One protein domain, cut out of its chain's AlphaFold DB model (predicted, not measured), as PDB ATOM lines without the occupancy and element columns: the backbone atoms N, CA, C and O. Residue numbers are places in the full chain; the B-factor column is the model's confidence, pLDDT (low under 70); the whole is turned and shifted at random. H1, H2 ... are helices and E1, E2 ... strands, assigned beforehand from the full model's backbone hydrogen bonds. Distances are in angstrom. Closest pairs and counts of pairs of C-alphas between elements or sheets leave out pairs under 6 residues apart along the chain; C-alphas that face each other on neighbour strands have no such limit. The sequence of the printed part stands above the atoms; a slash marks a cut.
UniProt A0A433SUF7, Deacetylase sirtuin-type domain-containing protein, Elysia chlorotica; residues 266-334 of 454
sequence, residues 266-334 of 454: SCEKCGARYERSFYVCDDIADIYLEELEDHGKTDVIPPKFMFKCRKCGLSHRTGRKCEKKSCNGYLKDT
ATOM      1  N   SER A 266     123.487 146.406 139.193       96.69
ATOM      2  CA  SER A 266     122.078 146.080 139.383       96.69
ATOM      3  C   SER A 266     121.551 145.170 138.275       96.69
ATOM      4  O   SER A 266     121.929 145.264 137.110       96.69
ATOM      5  N   CYS A 267     120.666 144.238 138.621       96.62
ATOM      6  CA  CYS A 267     120.080 143.337 137.638       96.62
ATOM      7  C   CYS A 267     118.993 144.032 136.817       96.62
ATOM      8  O   CYS A 267     117.963 144.429 137.360       96.62
ATOM      9  N   GLU A 268     119.134 144.012 135.490       94.19
ATOM     10  CA  GLU A 268     118.174 144.624 134.560       94.19
ATOM     11  C   GLU A 268     116.773 143.979 134.571       94.19
ATOM     12  O   GLU A 268     115.843 144.538 133.998       94.19
ATOM     13  N   LYS A 269     116.621 142.789 135.177       95.38
ATOM     14  CA  LYS A 269     115.346 142.050 135.251       95.38
ATOM     15  C   LYS A 269     114.656 142.155 136.608       95.38
ATOM     16  O   LYS A 269     113.460 142.403 136.654       95.38
ATOM     17  N   CYS A 270     115.376 141.907 137.705       95.94
ATOM     18  CA  CYS A 270     114.777 141.852 139.048       95.94
ATOM     19  C   CYS A 270     115.166 143.016 139.965       95.94
ATOM     20  O   CYS A 270     114.746 143.020 141.120       95.94
ATOM     21  N   GLY A 271     116.018 143.941 139.509       94.38
ATOM     22  CA  GLY A 271     116.466 145.095 140.295       94.38
ATOM     23  C   GLY A 271     117.391 144.771 141.474       94.38
ATOM     24  O   GLY A 271     117.731 145.667 142.238       94.38
ATOM     25  N   ALA A 272     117.809 143.510 141.656       96.06
ATOM     26  CA  ALA A 272     118.764 143.147 142.706       96.06
ATOM     27  C   ALA A 272     120.085 143.905 142.515       96.06
ATOM     28  O   ALA A 272     120.631 143.868 141.413       96.06
ATOM     29  N   ARG A 273     120.578 144.557 143.573       95.50
ATOM     30  CA  ARG A 273     121.863 145.269 143.593       95.50
ATOM     31  C   ARG A 273     122.937 144.411 144.247       95.50
ATOM     32  O   ARG A 273     122.647 143.703 145.211       95.50
ATOM     33  N   TYR A 274     124.152 144.520 143.735       95.88
ATOM     34  CA  TYR A 274     125.334 143.826 144.219       95.88
ATOM     35  C   TYR A 274     126.454 144.849 144.379       95.88
ATOM     36  O   TYR A 274     126.845 145.490 143.406       95.88
ATOM     37  N   GLU A 275     126.934 145.009 145.607       95.06
ATOM     38  CA  GLU A 275     128.135 145.786 145.920       95.06
ATOM     39  C   GLU A 275     129.345 144.851 145.811       95.06
ATOM     40  O   GLU A 275     129.319 143.719 146.308       95.06
ATOM     41  N   ARG A 276     130.368 145.287 145.080       94.12
ATOM     42  CA  ARG A 276     131.552 144.504 144.723       94.12
ATOM     43  C   ARG A 276     132.793 145.089 145.377       94.12
ATOM     44  O   ARG A 276     132.842 146.260 145.726       94.12
ATOM     45  N   SER A 277     133.816 144.254 145.500       91.50
ATOM     46  CA  SER A 277     135.151 144.664 145.942       91.50
ATOM     47  C   SER A 277     136.040 145.143 144.787       91.50
ATOM     48  O   SER A 277     137.231 145.322 144.999       91.50
ATOM     49  N   PHE A 278     135.486 145.246 143.576       91.06
ATOM     50  CA  PHE A 278     136.182 145.544 142.325       91.06
ATOM     51  C   PHE A 278     135.322 146.466 141.449       91.06
ATOM     52  O   PHE A 278     134.093 146.489 141.593       91.06
ATOM     53  N   TYR A 279     135.969 147.202 140.554       90.38
ATOM     54  CA  TYR A 279     135.389 148.100 139.567       90.38
ATOM     55  C   TYR A 279     134.472 147.326 138.614       90.38
ATOM     56  O   TYR A 279     134.864 146.334 137.998       90.38
ATOM     57  N   VAL A 280     133.199 147.726 138.537       92.50
ATOM     58  CA  VAL A 280     132.170 146.933 137.853       92.50
ATOM     59  C   VAL A 280     131.946 147.303 136.396       92.50
ATOM     60  O   VAL A 280     131.380 146.468 135.682       92.50
ATOM     61  N   CYS A 281     132.308 148.511 135.970       87.12
ATOM     62  CA  CYS A 281     132.003 148.995 134.625       87.12
ATOM     63  C   CYS A 281     132.812 148.221 133.576       87.12
ATOM     64  O   CYS A 281     133.928 147.783 133.844       87.12
ATOM     65  N   ASP A 282     132.221 148.016 132.398       81.94
ATOM     66  CA  ASP A 282     132.932 147.459 131.245       81.94
ATOM     67  C   ASP A 282     133.235 148.586 130.269       81.94
ATOM     68  O   ASP A 282     132.382 148.968 129.465       81.94
ATOM     69  N   ASP A 283     134.453 149.102 130.348       78.00
ATOM     70  CA  ASP A 283     134.845 150.238 129.532       78.00
ATOM     71  C   ASP A 283     134.961 149.830 128.050       78.00
ATOM     72  O   ASP A 283     134.626 150.632 127.186       78.00
ATOM     73  N   ILE A 284     135.288 148.567 127.720       82.12
ATOM     74  CA  ILE A 284     135.529 148.089 126.337       82.12
ATOM     75  C   ILE A 284     134.313 148.307 125.431       82.12
ATOM     76  O   ILE A 284     134.450 148.676 124.260       82.12
ATOM     77  N   ALA A 285     133.109 148.057 125.948       81.12
ATOM     78  CA  ALA A 285     131.883 148.254 125.186       81.12
ATOM     79  C   ALA A 285     131.661 149.733 124.828       81.12
ATOM     80  O   ALA A 285     131.172 150.031 123.737       81.12
ATOM     81  N   ASP A 286     132.040 150.641 125.724       78.69
ATOM     82  CA  ASP A 286     131.965 152.078 125.489       78.69
ATOM     83  C   ASP A 286     133.050 152.523 124.505       78.69
ATOM     84  O   ASP A 286     132.722 153.239 123.558       78.69
ATOM     85  N   ILE A 287     134.276 151.985 124.618       80.62
ATOM     86  CA  ILE A 287     135.358 152.227 123.646       80.62
ATOM     87  C   ILE A 287     134.900 151.923 122.226       80.62
ATOM     88  O   ILE A 287     135.000 152.750 121.321       80.62
ATOM     89  N   TYR A 288     134.343 150.729 122.045       84.88
ATOM     90  CA  TYR A 288     133.847 150.277 120.757       84.88
ATOM     91  C   TYR A 288     132.809 151.238 120.154       84.88
ATOM     92  O   TYR A 288     132.823 151.511 118.953       84.88
ATOM     93  N   LEU A 289     131.874 151.726 120.975       82.50
ATOM     94  CA  LEU A 289     130.805 152.616 120.522       82.50
ATOM     95  C   LEU A 289     131.326 154.014 120.181       82.50
ATOM     96  O   LEU A 289     130.875 154.589 119.190       82.50
ATOM     97  N   GLU A 290     132.261 154.532 120.972       78.94
ATOM     98  CA  GLU A 290     132.888 155.840 120.777       78.94
ATOM     99  C   GLU A 290     133.774 155.861 119.523       78.94
ATOM    100  O   GLU A 290     133.578 156.721 118.667       78.94
ATOM    101  N   GLU A 291     134.667 154.882 119.328       84.12
ATOM    102  CA  GLU A 291     135.519 154.816 118.127       84.12
ATOM    103  C   GLU A 291     134.691 154.720 116.836       84.12
ATOM    104  O   GLU A 291     135.013 155.342 115.819       84.12
ATOM    105  N   LEU A 292     133.578 153.981 116.868       84.19
ATOM    106  CA  LEU A 292     132.647 153.935 115.744       84.19
ATOM    107  C   LEU A 292     131.981 155.285 115.465       84.19
ATOM    108  O   LEU A 292     131.764 155.611 114.298       84.19
ATOM    109  N   GLU A 293     131.623 156.043 116.501       83.81
ATOM    110  CA  GLU A 293     131.012 157.366 116.346       83.81
ATOM    111  C   GLU A 293     132.023 158.403 115.832       83.81
ATOM    112  O   GLU A 293     131.693 159.168 114.923       83.81
ATOM    113  N   ASP A 294     133.253 158.390 116.348       81.81
ATOM    114  CA  ASP A 294     134.292 159.366 116.009       81.81
ATOM    115  C   ASP A 294     134.988 159.072 114.670       81.81
ATOM    116  O   ASP A 294     135.310 159.994 113.913       81.81
ATOM    117  N   HIS A 295     135.227 157.796 114.353       85.56
ATOM    118  CA  HIS A 295     136.057 157.389 113.213       85.56
ATOM    119  C   HIS A 295     135.301 156.595 112.142       85.56
ATOM    120  O   HIS A 295     135.844 156.351 111.060       85.56
ATOM    121  N   GLY A 296     134.062 156.174 112.409       86.31
ATOM    122  CA  GLY A 296     133.264 155.345 111.498       86.31
ATOM    123  C   GLY A 296     133.764 153.902 111.349       86.31
ATOM    124  O   GLY A 296     133.187 153.132 110.578       86.31
ATOM    125  N   LYS A 297     134.835 153.530 112.058       85.06
ATOM    126  CA  LYS A 297     135.447 152.197 112.091       85.06
ATOM    127  C   LYS A 297     136.190 152.005 113.416       85.06
ATOM    128  O   LYS A 297     136.638 152.981 114.002       85.06
ATOM    129  N   THR A 298     136.347 150.757 113.840       87.44
ATOM    130  CA  THR A 298     137.085 150.370 115.049       87.44
ATOM    131  C   THR A 298     137.687 148.982 114.854       87.44
ATOM    132  O   THR A 298     137.078 148.137 114.189       87.44
ATOM    133  N   ASP A 299     138.865 148.758 115.433       88.12
ATOM    134  CA  ASP A 299     139.483 147.431 115.541       88.12
ATOM    135  C   ASP A 299     139.119 146.736 116.870       88.12
ATOM    136  O   ASP A 299     139.436 145.560 117.075       88.12
ATOM    137  N   VAL A 300     138.419 147.438 117.769       86.31
ATOM    138  CA  VAL A 300     137.928 146.894 119.035       86.31
ATOM    139  C   VAL A 300     136.848 145.857 118.751       86.31
ATOM    140  O   VAL A 300     135.920 146.062 117.964       86.31
ATOM    141  N   ILE A 301     136.955 144.702 119.404       85.81
ATOM    142  CA  ILE A 301     135.975 143.631 119.248       85.81
ATOM    143  C   ILE A 301     134.816 143.884 120.222       85.81
ATOM    144  O   ILE A 301     135.037 143.907 121.433       85.81
ATOM    145  N   PRO A 302     133.568 144.008 119.734       84.81
ATOM    146  CA  PRO A 302     132.426 144.301 120.584       84.81
ATOM    147  C   PRO A 302     132.151 143.155 121.572       84.81
ATOM    148  O   PRO A 302     131.984 142.004 121.139       84.81
ATOM    149  N   PRO A 303     132.003 143.427 122.883       86.00
ATOM    150  CA  PRO A 303     131.627 142.393 123.839       86.00
ATOM    151  C   PRO A 303     130.262 141.778 123.500       86.00
ATOM    152  O   PRO A 303     129.290 142.478 123.221       86.00
ATOM    153  N   LYS A 304     130.135 140.445 123.576       87.50
ATOM    154  CA  LYS A 304     128.892 139.727 123.199       87.50
ATOM    155  C   LYS A 304     127.656 140.151 123.996       87.50
ATOM    156  O   LYS A 304     126.526 139.930 123.567       87.50
ATOM    157  N   PHE A 305     127.866 140.661 125.201       84.62
ATOM    158  CA  PHE A 305     126.809 141.082 126.110       84.62
ATOM    159  C   PHE A 305     126.449 142.561 125.958       84.62
ATOM    160  O   PHE A 305     125.444 142.969 126.547       84.62
ATOM    161  N   MET A 306     127.229 143.329 125.186       86.31
ATOM    162  CA  MET A 306     127.049 144.762 124.985       86.31
ATOM    163  C   MET A 306     125.612 145.092 124.593       86.31
ATOM    164  O   MET A 306     124.953 144.382 123.825       86.31
ATOM    165  N   PHE A 307     125.116 146.197 125.139       86.44
ATOM    166  CA  PHE A 307     123.804 146.714 124.800       86.44
ATOM    167  C   PHE A 307     123.830 148.237 124.812       86.44
ATOM    168  O   PHE A 307     123.889 148.839 125.880       86.44
ATOM    169  N   LYS A 308     123.713 148.848 123.628       87.44
ATOM    170  CA  LYS A 308     123.667 150.306 123.486       87.44
ATOM    171  C   LYS A 308     122.409 150.872 124.151       87.44
ATOM    172  O   LYS A 308     121.280 150.595 123.730       87.44
ATOM    173  N   CYS A 309     122.594 151.672 125.195       85.88
ATOM    174  CA  CYS A 309     121.525 152.387 125.872       85.88
ATOM    175  C   CYS A 309     120.890 153.399 124.920       85.88
ATOM    176  O   CYS A 309     121.569 154.198 124.281       85.88
ATOM    177  N   ARG A 310     119.557 153.420 124.863       87.06
ATOM    178  CA  ARG A 310     118.817 154.353 123.998       87.06
ATOM    179  C   ARG A 310     118.831 155.803 124.495       87.06
ATOM    180  O   ARG A 310     118.362 156.672 123.770       87.06
ATOM    181  N   LYS A 311     119.283 156.050 125.730       85.50
ATOM    182  CA  LYS A 311     119.240 157.370 126.378       85.50
ATOM    183  C   LYS A 311     120.588 158.078 126.290       85.50
ATOM    184  O   LYS A 311     120.687 159.107 125.626       85.50
ATOM    185  N   CYS A 312     121.615 157.504 126.910       83.31
ATOM    186  CA  CYS A 312     122.966 158.063 126.905       83.31
ATOM    187  C   CYS A 312     123.819 157.625 125.704       83.31
ATOM    188  O   CYS A 312     124.768 158.323 125.368       83.31
ATOM    189  N   GLY A 313     123.466 156.525 125.028       83.50
ATOM    190  CA  GLY A 313     124.246 155.977 123.915       83.50
ATOM    191  C   GLY A 313     125.358 155.006 124.325       83.50
ATOM    192  O   GLY A 313     125.982 154.446 123.435       83.50
ATOM    193  N   LEU A 314     125.552 154.757 125.623       84.75
ATOM    194  CA  LEU A 314     126.620 153.909 126.179       84.75
ATOM    195  C   LEU A 314     126.122 152.508 126.567       84.75
ATOM    196  O   LEU A 314     124.912 152.250 126.583       84.75
ATOM    197  N   SER A 315     127.025 151.579 126.862       89.38
ATOM    198  CA  SER A 315     126.719 150.205 127.252       89.38
ATOM    199  C   SER A 315     126.897 149.977 128.749       89.38
ATOM    200  O   SER A 315     127.985 149.714 129.230       89.38
ATOM    201  N   HIS A 316     125.783 149.894 129.474       90.56
ATOM    202  CA  HIS A 316     125.842 149.682 130.925       90.56
ATOM    203  C   HIS A 316     126.070 148.234 131.376       90.56
ATOM    204  O   HIS A 316     126.089 147.939 132.565       90.56
ATOM    205  N   ARG A 317     126.062 147.248 130.472       93.50
ATOM    206  CA  ARG A 317     126.126 145.840 130.899       93.50
ATOM    207  C   ARG A 317     127.546 145.473 131.287       93.50
ATOM    208  O   ARG A 317     128.438 145.558 130.463       93.50
ATOM    209  N   THR A 318     127.700 144.893 132.468       91.75
ATOM    210  CA  THR A 318     129.009 144.577 133.052       91.75
ATOM    211  C   THR A 318     129.575 143.208 132.648       91.75
ATOM    212  O   THR A 318     130.463 142.656 133.293       91.75
ATOM    213  N   GLY A 319     128.958 142.551 131.663       91.38
ATOM    214  CA  GLY A 319     129.273 141.171 131.276       91.38
ATOM    215  C   GLY A 319     128.781 140.078 132.227       91.38
ATOM    216  O   GLY A 319     128.714 138.910 131.836       91.38
ATOM    217  N   ARG A 320     128.349 140.428 133.443       94.50
ATOM    218  CA  ARG A 320     127.938 139.464 134.473       94.50
ATOM    219  C   ARG A 320     126.437 139.163 134.456       94.50
ATOM    220  O   ARG A 320     125.610 139.901 133.909       94.50
ATOM    221  N   LYS A 321     126.071 138.026 135.058       95.88
ATOM    222  CA  LYS A 321     124.685 137.565 135.237       95.88
ATOM    223  C   LYS A 321     124.265 137.680 136.693       95.88
ATOM    224  O   LYS A 321     125.074 137.537 137.599       95.88
ATOM    225  N   CYS A 322     122.978 137.919 136.900       97.19
ATOM    226  CA  CYS A 322     122.397 138.015 138.229       97.19
ATOM    227  C   CYS A 322     122.523 136.696 139.001       97.19
ATOM    228  O   CYS A 322     122.254 135.621 138.472       97.19
ATOM    229  N   GLU A 323     122.915 136.804 140.270       96.31
ATOM    230  CA  GLU A 323     123.219 135.660 141.137       96.31
ATOM    231  C   GLU A 323     121.963 134.944 141.646       96.31
ATOM    232  O   GLU A 323     122.011 133.785 142.065       96.31
ATOM    233  N   LYS A 324     120.801 135.607 141.585       95.50
ATOM    234  CA  LYS A 324     119.518 134.963 141.868       95.50
ATOM    235  C   LYS A 324     119.271 133.884 140.815       95.50
ATOM    236  O   LYS A 324     118.964 134.202 139.671       95.50
ATOM    237  N   LYS A 325     119.315 132.614 141.232       90.81
ATOM    238  CA  LYS A 325     119.174 131.428 140.359       90.81
ATOM    239  C   LYS A 325     117.984 131.488 139.387       90.81
ATOM    240  O   LYS A 325     118.078 130.977 138.279       90.81
ATOM    241  N   SER A 326     116.873 132.114 139.779       94.25
ATOM    242  CA  SER A 326     115.667 132.260 138.947       94.25
ATOM    243  C   SER A 326     115.707 133.437 137.963       94.25
ATOM    244  O   SER A 326     114.889 133.512 137.048       94.25
ATOM    245  N   CYS A 327     116.640 134.371 138.126       90.12
ATOM    246  CA  CYS A 327     116.714 135.617 137.386       90.12
ATOM    247  C   CYS A 327     117.952 135.610 136.482       90.12
ATOM    248  O   CYS A 327     118.958 136.224 136.791       90.12
ATOM    249  N   ASN A 328     117.890 134.956 135.322       93.44
ATOM    250  CA  ASN A 328     118.977 134.956 134.326       93.44
ATOM    251  C   ASN A 328     119.094 136.311 133.571       93.44
ATOM    252  O   ASN A 328     119.047 136.377 132.337       93.44
ATOM    253  N   GLY A 329     119.082 137.429 134.298       95.50
ATOM    254  CA  GLY A 329     119.233 138.790 133.773       95.50
ATOM    255  C   GLY A 329     120.694 139.214 133.737       95.50
ATOM    256  O   GLY A 329     121.484 138.727 134.543       95.50
ATOM    257  N   TYR A 330     121.052 140.109 132.814       95.75
ATOM    258  CA  TYR A 330     122.360 140.759 132.870       95.75
ATOM    259  C   TYR A 330     122.420 141.746 134.036       95.75
ATOM    260  O   TYR A 330     121.399 142.319 134.439       95.75
ATOM    261  N   LEU A 331     123.616 141.898 134.594       96.62
ATOM    262  CA  LEU A 331     123.935 142.974 135.516       96.62
ATOM    263  C   LEU A 331     124.353 144.210 134.718       96.62
ATOM    264  O   LEU A 331     124.924 144.097 133.629       96.62
ATOM    265  N   LYS A 332     123.986 145.373 135.242       95.25
ATOM    266  CA  LYS A 332     124.330 146.687 134.717       95.25
ATOM    267  C   LYS A 332     125.048 147.492 135.781       95.25
ATOM    268  O   LYS A 332     124.658 147.372 136.940       95.25
ATOM    269  N   ASP A 333     126.024 148.313 135.424       94.44
ATOM    270  CA  ASP A 333     126.552 149.303 136.357       94.44
ATOM    271  C   ASP A 333     125.438 150.279 136.781       94.44
ATOM    272  O   ASP A 333     124.322 150.286 136.244       94.44
ATOM    273  N   THR A 334     125.725 151.062 137.812       95.12
ATOM    274  CA  THR A 334     124.787 152.063 138.335       95.12
ATOM    275  C   THR A 334     125.153 153.484 137.923       95.12
ATOM    276  O   THR A 334     124.511 154.424 138.385       95.12
TER     277      THR A 334
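AT A GLANCE: This is residues 266 to 334 of the 454 residues of the protein "Deacetylase sirtuin-type domain-containing protein" of Elysia chlorotica (UniProt A0A433SUF7). There is little regular structure: a small strand hairpin, E2 and E3, with helix H1 making one end of an elongated model. Residues 296 to 316 fold back from H1 to the hairpin as a long loop. The 69 printed residues include E1, H1, E2 and E3, in that order, holding 25 residues; the class is mixed. The whole is only just compact, close to loose, radius of gyration of the C-alphas 13.1 A, spanning 40 by 25 by 19 A.

IN THESE COORDINATES: Find C-alpha 273 at (121.863, 145.269, 143.593), where E1 runs to 275, 6.7 A. H1, residues 283 to 295, covers 17.9 A. E2 is 317 to 321, 9.5 A; E3, 330 to 333, 10.1 A, ends at (126.552, 149.303, 136.357).

HOW THE PARTS SIT: Look at hairpin E2 and E3, antiparallel at 137 degrees: N 331 and O 320 are 2.9 A apart, within hydrogen-bond range. Residues 266 to 267 pair antiparallel with 331 to 332 of E3. E1 pairs with no named strand; it is near E3, with 6 pairs of C-alphas within 10 A, as H1 is to E2. H1 and E3 are apart. In H1 every O i to N i+4 pair is within range.

THE WHOLE: The C-alphas of His 295 and Ser 326, the farthest apart, are 41.3 A apart. The printed part has no cut; the H1 to E2 link, 21 residues, is long. No printed residue is under 70 in pLDDT.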